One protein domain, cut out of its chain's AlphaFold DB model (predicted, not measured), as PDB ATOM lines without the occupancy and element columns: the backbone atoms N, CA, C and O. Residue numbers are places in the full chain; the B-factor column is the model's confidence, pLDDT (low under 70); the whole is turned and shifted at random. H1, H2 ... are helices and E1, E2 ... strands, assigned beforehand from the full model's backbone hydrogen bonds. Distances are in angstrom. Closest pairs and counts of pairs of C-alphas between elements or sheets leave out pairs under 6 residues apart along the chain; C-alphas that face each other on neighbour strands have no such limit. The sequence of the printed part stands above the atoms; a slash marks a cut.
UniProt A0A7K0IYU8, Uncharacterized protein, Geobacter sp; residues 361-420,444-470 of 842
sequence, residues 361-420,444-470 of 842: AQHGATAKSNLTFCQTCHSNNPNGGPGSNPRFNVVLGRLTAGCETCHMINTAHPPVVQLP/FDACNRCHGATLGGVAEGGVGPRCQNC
ATOM      1  N   ALA A 361     235.972 284.499 261.017       67.50
ATOM      2  CA  ALA A 361     234.859 283.698 261.516       67.50
ATOM      3  C   ALA A 361     234.924 282.244 261.022       67.50
ATOM      4  O   ALA A 361     234.490 281.337 261.730       67.50
ATOM      5  N   GLN A 362     235.509 282.016 259.842       69.94
ATOM      6  CA  GLN A 362     235.623 280.693 259.232       69.94
ATOM      7  C   GLN A 362     236.891 279.977 259.710       69.94
ATOM      8  O   GLN A 362     236.809 279.002 260.462       69.94
ATOM      9  N   HIS A 363     238.076 280.492 259.359       75.19
ATOM     10  CA  HIS A 363     239.329 279.807 259.693       75.19
ATOM     11  C   HIS A 363     239.653 279.848 261.187       75.19
ATOM     12  O   HIS A 363     240.270 278.918 261.704       75.19
ATOM     13  N   GLY A 364     239.215 280.887 261.907       75.38
ATOM     14  CA  GLY A 364     239.474 281.031 263.337       75.38
ATOM     15  C   GLY A 364     238.769 279.972 264.187       75.38
ATOM     16  O   GLY A 364     239.346 279.494 265.163       75.38
ATOM     17  N   ALA A 365     237.548 279.562 263.824       73.00
ATOM     18  CA  ALA A 365     236.832 278.492 264.524       73.00
ATOM     19  C   ALA A 365     237.522 277.133 264.322       73.00
ATOM     20  O   ALA A 365     237.782 276.408 265.284       73.00
ATOM     21  N   THR A 366     237.897 276.822 263.080       73.06
ATOM     22  CA  THR A 366     238.590 275.575 262.742       73.06
ATOM     23  C   THR A 366     239.986 275.516 263.359       73.06
ATOM     24  O   THR A 366     240.326 274.512 263.982       73.06
ATOM     25  N   ALA A 367     240.763 276.602 263.312       76.94
ATOM     26  CA  ALA A 367     242.078 276.666 263.951       76.94
ATOM     27  C   ALA A 367     242.000 276.471 265.477       76.94
ATOM     28  O   ALA A 367     242.822 275.757 266.045       76.94
ATOM     29  N   LYS A 368     240.979 277.030 266.147       72.69
ATOM     30  CA  LYS A 368     240.741 276.800 267.587       72.69
ATOM     31  C   LYS A 368     240.426 275.343 267.919       72.69
ATOM     32  O   LYS A 368     240.821 274.873 268.983       72.69
ATOM     33  N   SER A 369     239.710 274.642 267.039       74.12
ATOM     34  CA  SER A 369     239.401 273.222 267.242       74.12
ATOM     35  C   SER A 369     240.617 272.316 267.032       74.12
ATOM     36  O   SER A 369     240.797 271.350 267.771       74.12
ATOM     37  N   ASN A 370     241.468 272.609 266.042       76.31
ATOM     38  CA  ASN A 370     242.571 271.724 265.682       76.31
ATOM     39  C   ASN A 370     243.747 272.434 264.998       76.31
ATOM     40  O   ASN A 370     243.974 272.291 263.798       76.31
ATOM     41  N   LEU A 371     244.535 273.178 265.775       79.56
ATOM     42  CA  LEU A 371     245.712 273.878 265.254       79.56
ATOM     43  C   LEU A 371     246.845 272.919 264.843       79.56
ATOM     44  O   LEU A 371     247.612 273.233 263.933       79.56
ATOM     45  N   THR A 372     246.953 271.743 265.471       80.94
ATOM     46  CA  THR A 372     247.977 270.742 265.124       80.94
ATOM     47  C   THR A 372     247.750 270.160 263.731       80.94
ATOM     48  O   THR A 372     248.719 269.882 263.031       80.94
ATOM     49  N   PHE A 373     246.499 270.076 263.264       80.25
ATOM     50  CA  PHE A 373     246.207 269.778 261.860       80.25
ATOM     51  C   PHE A 373     246.809 270.836 260.928       80.25
ATOM     52  O   PHE A 373     247.534 270.494 259.997       80.25
ATOM     53  N   CYS A 374     246.596 272.124 261.212       78.88
ATOM     54  CA  CYS A 374     247.160 273.215 260.412       78.88
ATOM     55  C   CYS A 374     248.698 273.200 260.416       78.88
ATOM     56  O   CYS A 374     249.323 273.535 259.408       78.88
ATOM     57  N   GLN A 375     249.312 272.799 261.536       81.88
ATOM     58  CA  GLN A 375     250.766 272.756 261.709       81.88
ATOM     59  C   GLN A 375     251.449 271.876 260.659       81.88
ATOM     60  O   GLN A 375     252.523 272.241 260.181       81.88
ATOM     61  N   THR A 376     250.804 270.775 260.264       81.69
ATOM     62  CA  THR A 376     251.345 269.803 259.301       81.69
ATOM     63  C   THR A 376     251.713 270.419 257.952       81.69
ATOM     64  O   THR A 376     252.568 269.884 257.250       81.69
ATOM     65  N   CYS A 377     251.087 271.545 257.594       73.44
ATOM     66  CA  CYS A 377     251.206 272.135 256.261       73.44
ATOM     67  C   CYS A 377     251.600 273.608 256.291       73.44
ATOM     68  O   CYS A 377     252.372 274.057 255.451       73.44
ATOM     69  N   HIS A 378     251.106 274.363 257.270       79.81
ATOM     70  CA  HIS A 378     251.346 275.801 257.358       79.81
ATOM     71  C   HIS A 378     252.558 276.175 258.218       79.81
ATOM     72  O   HIS A 378     252.901 277.358 258.267       79.81
ATOM     73  N   SER A 379     253.208 275.213 258.888       84.88
ATOM     74  CA  SER A 379     254.313 275.496 259.809       84.88
ATOM     75  C   SER A 379     255.688 275.045 259.317       84.88
ATOM     76  O   SER A 379     255.820 274.018 258.655       84.88
ATOM     77  N   ASN A 380     256.729 275.795 259.692       86.56
ATOM     78  CA  ASN A 380     258.130 275.438 259.435       86.56
ATOM     79  C   ASN A 380     258.599 274.188 260.197       86.56
ATOM     80  O   ASN A 380     259.692 273.690 259.942       86.56
ATOM     81  N   ASN A 381     257.794 273.696 261.137       87.25
ATOM     82  CA  ASN A 381     258.043 272.486 261.897       87.25
ATOM     83  C   ASN A 381     256.782 271.598 261.898       87.25
ATOM     84  O   ASN A 381     256.036 271.566 262.885       87.25
ATOM     85  N   PRO A 382     256.495 270.901 260.784       80.94
ATOM     86  CA  PRO A 382     255.231 270.187 260.586       80.94
ATOM     87  C   PRO A 382     255.019 269.010 261.546       80.94
ATOM     88  O   PRO A 382     253.880 268.647 261.818       80.94
ATOM     89  N   ASN A 383     256.101 268.468 262.115       84.56
ATOM     90  CA  ASN A 383     256.077 267.349 263.062       84.56
ATOM     91  C   ASN A 383     256.406 267.783 264.505       84.56
ATOM     92  O   ASN A 383     256.695 266.947 265.360       84.56
ATOM     93  N   GLY A 384     256.409 269.090 264.782       84.38
ATOM     94  CA  GLY A 384     256.790 269.641 266.080       84.38
ATOM     95  C   GLY A 384     255.832 269.237 267.207       84.38
ATOM     96  O   GLY A 384     254.624 269.475 267.132       84.38
ATOM     97  N   GLY A 385     256.381 268.650 268.271       87.31
ATOM     98  CA  GLY A 385     255.657 268.277 269.488       87.31
ATOM     99  C   GLY A 385     255.552 269.407 270.527       87.31
ATOM    100  O   GLY A 385     255.828 270.569 270.217       87.31
ATOM    101  N   PRO A 386     255.152 269.097 271.770       88.94
ATOM    102  CA  PRO A 386     255.157 270.056 272.878       88.94
ATOM    103  C   PRO A 386     256.508 270.783 273.013       88.94
ATOM    104  O   PRO A 386     257.559 270.162 272.891       88.94
ATOM    105  N   GLY A 387     256.483 272.101 273.223       87.50
ATOM    106  CA  GLY A 387     257.672 272.956 273.341       87.50
ATOM    107  C   GLY A 387     258.408 273.264 272.029       87.50
ATOM    108  O   GLY A 387     259.423 273.950 272.053       87.50
ATOM    109  N   SER A 388     257.922 272.783 270.881       89.88
ATOM    110  CA  SER A 388     258.629 272.928 269.597       89.88
ATOM    111  C   SER A 388     258.599 274.328 268.973       89.88
ATOM    112  O   SER A 388     259.350 274.567 268.030       89.88
ATOM    113  N   ASN A 389     257.747 275.233 269.469       89.81
ATOM    114  CA  ASN A 389     257.564 276.610 268.996       89.81
ATOM    115  C   ASN A 389     257.493 276.737 267.455       89.81
ATOM    116  O   ASN A 389     258.307 277.447 266.854       89.81
ATOM    117  N   PRO A 390     256.545 276.045 266.788       89.25
ATOM    118  CA  PRO A 390     256.411 276.093 265.336       89.25
ATOM    119  C   PRO A 390     255.967 277.485 264.869       89.25
ATOM    120  O   PRO A 390     255.040 278.077 265.424       89.25
ATOM    121  N   ARG A 391     256.576 277.987 263.791       89.38
ATOM    122  CA  ARG A 391     256.119 279.197 263.094       89.38
ATOM    123  C   ARG A 391     255.190 278.819 261.964       89.38
ATOM    124  O   ARG A 391     255.555 277.995 261.137       89.38
ATOM    125  N   PHE A 392     254.040 279.478 261.871       86.12
ATOM    126  CA  PHE A 392     253.073 279.279 260.788       86.12
ATOM    127  C   PHE A 392     253.375 280.180 259.581       86.12
ATOM    128  O   PHE A 392     252.519 280.923 259.098       86.12
ATOM    129  N   ASN A 393     254.626 280.159 259.130       85.56
ATOM    130  CA  ASN A 393     255.164 281.065 258.115       85.56
ATOM    131  C   ASN A 393     255.327 280.422 256.730       85.56
ATOM    132  O   ASN A 393     255.885 281.042 255.824       85.56
ATOM    133  N   VAL A 394     254.867 279.180 256.551       82.56
ATOM    134  CA  VAL A 394     254.971 278.492 255.261       82.56
ATOM    135  C   VAL A 394     254.014 279.144 254.269       82.56
ATOM    136  O   VAL A 394     252.803 279.233 254.488       82.56
ATOM    137  N   VAL A 395     254.577 279.606 253.156       74.06
ATOM    138  CA  VAL A 395     253.853 280.259 252.065       74.06
ATOM    139  C   VAL A 395     253.083 279.205 251.270       74.06
ATOM    140  O   VAL A 395     253.636 278.528 250.409       74.06
ATOM    141  N   LEU A 396     251.787 279.075 251.564       60.12
ATOM    142  CA  LEU A 396     250.841 278.252 250.810       60.12
ATOM    143  C   LEU A 396     249.782 279.160 250.169       60.12
ATOM    144  O   LEU A 396     248.926 279.727 250.849       60.12
ATOM    145  N   GLY A 397     249.839 279.327 248.846       59.78
ATOM    146  CA  GLY A 397     248.911 280.188 248.104       59.78
ATOM    147  C   GLY A 397     249.370 281.648 248.004       59.78
ATOM    148  O   GLY A 397     250.519 281.915 247.676       59.78
ATOM    149  N   ARG A 398     248.455 282.609 248.202       55.66
ATOM    150  CA  ARG A 398     248.698 284.050 247.946       55.66
ATOM    151  C   ARG A 398     249.307 284.825 249.127       55.66
ATOM    152  O   ARG A 398     249.557 286.017 248.986       55.66
ATOM    153  N   LEU A 399     249.504 284.187 250.281       61.06
ATOM    154  CA  LEU A 399     250.030 284.832 251.490       61.06
ATOM    155  C   LEU A 399     251.562 284.822 251.478       61.06
ATOM    156  O   LEU A 399     252.164 283.757 251.573       61.06
ATOM    157  N   THR A 400     252.194 285.992 251.388       71.00
ATOM    158  CA  THR A 400     253.648 286.142 251.183       71.00
ATOM    159  C   THR A 400     254.513 285.707 252.369       71.00
ATOM    160  O   THR A 400     255.712 285.520 252.192       71.00
ATOM    161  N   ALA A 401     253.925 285.521 253.555       76.19
ATOM    162  CA  ALA A 401     254.599 285.013 254.755       76.19
ATOM    163  C   ALA A 401     253.765 283.947 255.500       76.19
ATOM    164  O   ALA A 401     253.820 283.844 256.723       76.19
ATOM    165  N   GLY A 402     252.921 283.185 254.792       79.56
ATOM    166  CA  GLY A 402     251.992 282.247 255.439       79.56
ATOM    167  C   GLY A 402     250.990 282.965 256.355       79.56
ATOM    168  O   GLY A 402     250.558 284.080 256.046       79.56
ATOM    169  N   CYS A 403     250.633 282.361 257.495       78.88
ATOM    170  CA  CYS A 403     249.726 282.970 258.479       78.88
ATOM    171  C   CYS A 403     250.305 284.260 259.079       78.88
ATOM    172  O   CYS A 403     249.550 285.161 259.437       78.88
ATOM    173  N   GLU A 404     251.632 284.395 259.119       84.25
ATOM    174  CA  GLU A 404     252.319 285.592 259.625       84.25
ATOM    175  C   GLU A 404     252.139 286.831 258.728       84.25
ATOM    176  O   GLU A 404     252.548 287.930 259.083       84.25
ATOM    177  N   THR A 405     251.474 286.684 257.577       78.94
ATOM    178  CA  THR A 405     251.002 287.829 256.780       78.94
ATOM    179  C   THR A 405     249.966 288.662 257.551       78.94
ATOM    180  O   THR A 405     249.909 289.876 257.379       78.94
ATOM    181  N   CYS A 406     249.153 288.017 258.401       73.38
ATOM    182  CA  CYS A 406     248.098 288.663 259.198       73.38
ATOM    183  C   CYS A 406     248.270 288.456 260.717       73.38
ATOM    184  O   CYS A 406     247.680 289.187 261.511       73.38
ATOM    185  N   HIS A 407     249.056 287.459 261.133       76.50
ATOM    186  CA  HIS A 407     249.382 287.162 262.529       76.50
ATOM    187  C   HIS A 407     250.796 287.631 262.882       76.50
ATOM    188  O   HIS A 407     251.669 287.696 262.023       76.50
ATOM    189  N   MET A 408     251.057 287.920 264.159       77.06
ATOM    190  CA  MET A 408     252.428 288.209 264.592       77.06
ATOM    191  C   MET A 408     253.281 286.935 264.581       77.06
ATOM    192  O   MET A 408     252.774 285.823 264.764       77.06
ATOM    193  N   ILE A 409     254.592 287.110 264.427       80.75
ATOM    194  CA  ILE A 409     255.578 286.027 264.535       80.75
ATOM    195  C   ILE A 409     255.372 285.275 265.855       80.75
ATOM    196  O   ILE A 409     255.208 285.901 266.901       80.75
ATOM    197  N   ASN A 410     255.400 283.939 265.806       74.06
ATOM    198  CA  ASN A 410     255.205 283.061 266.969       74.06
ATOM    199  C   ASN A 410     253.839 283.211 267.670       74.06
ATOM    200  O   ASN A 410     253.702 282.856 268.842       74.06
ATOM    201  N   THR A 411     252.813 283.719 266.979       70.88
ATOM    202  CA  THR A 411     251.461 283.833 267.541       70.88
ATOM    203  C   THR A 411     250.439 283.058 266.719       70.88
ATOM    204  O   THR A 411     250.384 283.162 265.498       70.88
ATOM    205  N   ALA A 412     249.582 282.303 267.408       68.62
ATOM    206  CA  ALA A 412     248.369 281.717 266.830       68.62
ATOM    207  C   ALA A 412     247.161 282.674 266.924       68.62
ATOM    208  O   ALA A 412     246.037 282.327 266.568       68.62
ATOM    209  N   HIS A 413     247.386 283.885 267.434       68.19
ATOM    210  CA  HIS A 413     246.366 284.870 267.766       68.19
ATOM    211  C   HIS A 413     246.607 286.150 266.955       68.19
ATOM    212  O   HIS A 413     247.765 286.510 266.752       68.19
ATOM    213  N   PRO A 414     245.573 286.839 266.451       56.88
ATOM    214  CA  PRO A 414     245.778 288.089 265.723       56.88
ATOM    215  C   PRO A 414     246.296 289.205 266.659       56.88
ATOM    216  O   PRO A 414     245.960 289.202 267.849       56.88
ATOM    217  N   PRO A 415     247.103 290.162 266.159       52.72
ATOM    218  CA  PRO A 415     247.490 291.348 266.916       52.72
ATOM    219  C   PRO A 415     246.291 292.238 267.254       52.72
ATOM    220  O   PRO A 415     245.361 292.395 266.469       52.72
ATOM    221  N   VAL A 416     246.375 292.883 268.418       49.09
ATOM    222  CA  VAL A 416     245.301 293.678 269.034       49.09
ATOM    223  C   VAL A 416     244.933 294.951 268.249       49.09
ATOM    224  O   VAL A 416     243.859 295.503 268.454       49.09
ATOM    225  N   VAL A 417     245.791 295.424 267.335       43.84
ATOM    226  CA  VAL A 417     245.706 296.807 266.810       43.84
ATOM    227  C   VAL A 417     245.620 296.911 265.276       43.84
ATOM    228  O   VAL A 417     245.553 298.016 264.752       43.84
ATOM    229  N   GLN A 418     245.585 295.821 264.502       38.59
ATOM    230  CA  GLN A 418     245.637 295.940 263.029       38.59
ATOM    231  C   GLN A 418     244.771 294.923 262.277       38.59
ATOM    232  O   GLN A 418     245.271 294.149 261.467       38.59
ATOM    233  N   LEU A 419     243.451 294.980 262.462       39.56
ATOM    234  CA  LEU A 419     242.550 294.640 261.359       39.56
ATOM    235  C   LEU A 419     242.233 295.948 260.624       39.56
ATOM    236  O   LEU A 419     241.534 296.794 261.183       39.56
ATOM    237  N   PRO A 420     242.758 296.175 259.404       34.62
ATOM    238  CA  PRO A 420     242.339 297.314 258.607       34.62
ATOM    239  C   PRO A 420     240.826 297.235 258.389       34.62
ATOM    240  O   PRO A 420     240.298 296.165 258.079       34.62
ATOM    241  N   PHE A 444     243.794 271.810 274.142       70.31
ATOM    242  CA  PHE A 444     244.910 272.193 275.013       70.31
ATOM    243  C   PHE A 444     246.258 271.605 274.588       70.31
ATOM    244  O   PHE A 444     247.296 272.215 274.853       70.31
ATOM    245  N   ASP A 445     246.251 270.490 273.857       75.31
ATOM    246  CA  ASP A 445     247.462 269.888 273.298       75.31
ATOM    247  C   ASP A 445     248.136 270.790 272.259       75.31
ATOM    248  O   ASP A 445     249.347 270.707 272.064       75.31
ATOM    249  N   ALA A 446     247.391 271.690 271.612       82.75
ATOM    250  CA  ALA A 446     247.965 272.699 270.728       82.75
ATOM    251  C   ALA A 446     248.650 273.845 271.496       82.75
ATOM    252  O   ALA A 446     249.629 274.414 271.012       82.75
ATOM    253  N   CYS A 447     248.180 274.180 272.702       83.06
ATOM    254  CA  CYS A 447     248.713 275.293 273.494       83.06
ATOM    255  C   CYS A 447     250.180 275.059 273.884       83.06
ATOM    256  O   CYS A 447     250.999 275.981 273.828       83.06
ATOM    257  N   ASN A 448     250.538 273.813 274.214       87.12
ATOM    258  CA  ASN A 448     251.897 273.448 274.625       87.12
ATOM    259  C   ASN A 448     252.932 273.556 273.492       87.12
ATOM    260  O   ASN A 448     254.131 273.503 273.752       87.12
ATOM    261  N   ARG A 449     252.504 273.760 272.238       88.06
ATOM    262  CA  ARG A 449     253.412 274.031 271.115       88.06
ATOM    263  C   ARG A 449     254.120 275.370 271.270       88.06
ATOM    264  O   ARG A 449     255.274 275.466 270.878       88.06
ATOM    265  N   CYS A 450     253.445 276.365 271.852       88.38
ATOM    266  CA  CYS A 450     253.963 277.729 272.001       88.38
ATOM    267  C   CYS A 450     254.153 278.146 273.468       88.38
ATOM    268  O   CYS A 450     254.996 278.983 273.764       88.38
ATOM    269  N   HIS A 451     253.392 277.585 274.409       88.12
ATOM    270  CA  HIS A 451     253.435 277.969 275.827       88.12
ATOM    271  C   HIS A 451     254.386 277.105 276.675       88.12
ATOM    272  O   HIS A 451     254.287 277.122 277.897       88.12
ATOM    273  N   GLY A 452     255.307 276.365 276.053       89.56
ATOM    274  CA  GLY A 452     256.181 275.403 276.736       89.56
ATOM    275  C   GLY A 452     255.546 274.013 276.832       89.56
ATOM    276  O   GLY A 452     254.321 273.876 276.803       89.56
ATOM    277  N   ALA A 453     256.381 272.974 276.916       88.81
ATOM    278  CA  ALA A 453     255.932 271.581 276.850       88.81
ATOM    279  C   ALA A 453     254.946 271.217 277.973       88.81
ATOM    280  O   ALA A 453     254.004 270.461 277.734       88.81
ATOM    281  N   THR A 454     255.118 271.809 279.158       86.25
ATOM    282  CA  THR A 454     254.233 271.651 280.321       86.25
ATOM    283  C   THR A 454     253.454 272.928 280.646       86.25
ATOM    284  O   THR A 454     252.893 273.059 281.732       86.25
ATOM    285  N   LEU A 455     253.336 273.847 279.676       84.69
ATOM    286  CA  LEU A 455     252.647 275.140 279.794       84.69
ATOM    287  C   LEU A 455     253.265 276.115 280.818       84.69
ATOM    288  O   LEU A 455     252.611 277.078 281.235       84.69
ATOM    289  N   GLY A 456     254.531 275.918 281.200       83.81
ATOM    290  CA  GLY A 456     255.279 276.819 282.086       83.81
ATOM    291  C   GLY A 456     255.847 278.058 281.389       83.81
ATOM    292  O   GLY A 456     256.601 278.827 281.992       83.81
ATOM    293  N   GLY A 457     255.435 278.309 280.146       86.81
ATOM    294  CA  GLY A 457     255.697 279.524 279.390       86.81
ATOM    295  C   GLY A 457     257.164 279.699 279.019       86.81
ATOM    296  O   GLY A 457     257.900 278.738 278.805       86.81
ATOM    297  N   VAL A 458     257.596 280.958 278.975       85.38
ATOM    298  CA  VAL A 458     258.977 281.348 278.644       85.38
ATOM    299  C   VAL A 458     260.046 280.697 279.523       85.38
ATOM    300  O   VAL A 458     261.151 280.456 279.050       85.38
ATOM    301  N   ALA A 459     259.716 280.351 280.772       85.19
ATOM    302  CA  ALA A 459     260.643 279.679 281.681       85.19
ATOM    303  C   ALA A 459     260.985 278.241 281.240       85.19
ATOM    304  O   ALA A 459     262.044 277.735 281.593       85.19
ATOM    305  N   GLU A 460     260.124 277.603 280.442       87.19
ATOM    306  CA  GLU A 460     260.332 276.264 279.866       87.19
ATOM    307  C   GLU A 460     260.796 276.320 278.399       87.19
ATOM    308  O   GLU A 460     260.693 275.336 277.668       87.19
ATOM    309  N   GLY A 461     261.250 277.484 277.927       85.00
ATOM    310  CA  GLY A 461     261.625 277.687 276.525       85.00
ATOM    311  C   GLY A 461     260.437 277.892 275.578       85.00
ATOM    312  O   GLY A 461     260.623 277.864 274.363       85.00
ATOM    313  N   GLY A 462     259.222 278.108 276.093       87.94
ATOM    314  CA  GLY A 462     258.077 278.545 275.291       87.94
ATOM    315  C   GLY A 462     258.198 280.003 274.828       87.94
ATOM    316  O   GLY A 462     258.922 280.804 275.408       87.94
ATOM    317  N   VAL A 463     257.448 280.377 273.797       85.69
ATOM    318  CA  VAL A 463     257.306 281.772 273.332       85.69
ATOM    319  C   VAL A 463     256.092 282.486 273.944       85.69
ATOM    320  O   VAL A 463     256.013 283.712 273.926       85.69
ATOM    321  N   GLY A 464     255.141 281.732 274.505       80.12
ATOM    322  CA  GLY A 464     253.942 282.240 275.176       80.12
ATOM    323  C   GLY A 464     254.079 282.359 276.705       80.12
ATOM    324  O   GLY A 464     254.942 281.719 277.313       80.12
ATOM    325  N   PRO A 465     253.215 283.152 277.372       79.19
ATOM    326  CA  PRO A 465     253.198 283.264 278.833       79.19
ATOM    327  C   PRO A 465     252.705 281.977 279.513       79.19
ATOM    328  O   PRO A 465     251.880 281.252 278.960       79.19
ATOM    329  N   ARG A 466     253.151 281.721 280.749       83.50
ATOM    330  CA  ARG A 466     252.674 280.583 281.557       83.50
ATOM    331  C   ARG A 466     251.260 280.809 282.085       83.50
ATOM    332  O   ARG A 466     250.909 281.938 282.435       83.50
ATOM    333  N   CYS A 467     250.473 279.742 282.226       77.75
ATOM    334  CA  CYS A 467     249.103 279.822 282.756       77.75
ATOM    335  C   CYS A 467     249.063 280.436 284.166       77.75
ATOM    336  O   CYS A 467     248.189 281.244 284.478       77.75
ATOM    337  N   GLN A 468     250.058 280.108 284.994       78.25
ATOM    338  CA  GLN A 468     250.179 280.536 286.390       78.25
ATOM    339  C   GLN A 468     250.533 282.021 286.553       78.25
ATOM    340  O   GLN A 468     250.571 282.519 287.672       78.25
ATOM    341  N   ASN A 469     250.761 282.763 285.460       76.62
ATOM    342  CA  ASN A 469     250.844 284.225 285.527       76.62
ATOM    343  C   ASN A 469     249.501 284.861 285.906       76.62
ATOM    344  O   ASN A 469     249.482 285.968 286.433       76.62
ATOM    345  N   CYS A 470     248.394 284.189 285.586       74.88
ATOM    346  CA  CYS A 470     247.044 284.626 285.943       74.88
ATOM    347  C   CYS A 470     246.384 283.614 286.886       74.88
ATOM    348  O   CYS A 470     245.794 284.004 287.880       74.88
TER     349      CYS A 470
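What this domain is: This is residues 361 to 420 and 444 to 470 of the 842 residues of an uncharacterized protein of Geobacter sp (UniProt A0A7K0IYU8). This is a body of loops with little regular structure, in which helices H1 and H2 make a corner, short helix H3 is near both, and strand E1 and short helix H4 lie toward opposite ends of the longest axis. The 87 printed residues hold four named helices and one strand, in the order H1, H2, E1, H3, H4; the class is mostly helix, with 29 residues in named elements. It is compact, with a radius of gyration of the C-alphas of 12.9 A, and spans 37 by 30 by 21 A.

How they stand to each other: H1, residues 361 to 369, and H2, residues 371 to 378, are close but not clearly touching; their closest C-alphas, Ala 367 and Cys 374, are 7.1 A apart. They run opposite ways at a steep tilt of 69 degrees, only just short of about perpendicular. The closest C-alphas of H2 and E1, residues 400 to 403, are His 378 and Gly 402, at 6.8 A; E1 pairs with no named strand. H3, residues 444 to 447, is close to H2 but not clearly touching, with Thr 372 and Ala 446 the closest C-alphas at 5.9 A. H4, residues 457 to 460, is apart from H2. O i to N i+4 pairs within hydrogen-bond range number 3 of 5 in H1 and 2 of 4 in H2; H3 and H4 are too short for one.

Where its parts are: H1 is 12.8 A long from C-alpha 361 at (234.859, 283.698, 261.516), H2 9.9 A, E1 8.9 A, H3 5.1 A and H4 5.7 A, ending at C-alpha 460 at (260.332, 276.264, 279.866).

The domain as a whole: Residues 421 to 443 are not printed, and C-alphas 420 and 444 are 30.1 A apart across the cut. The link from H2 to E1 is long. The pLDDT is under 70 at residues 361 to 362, 396 to 399 and 412 to 420.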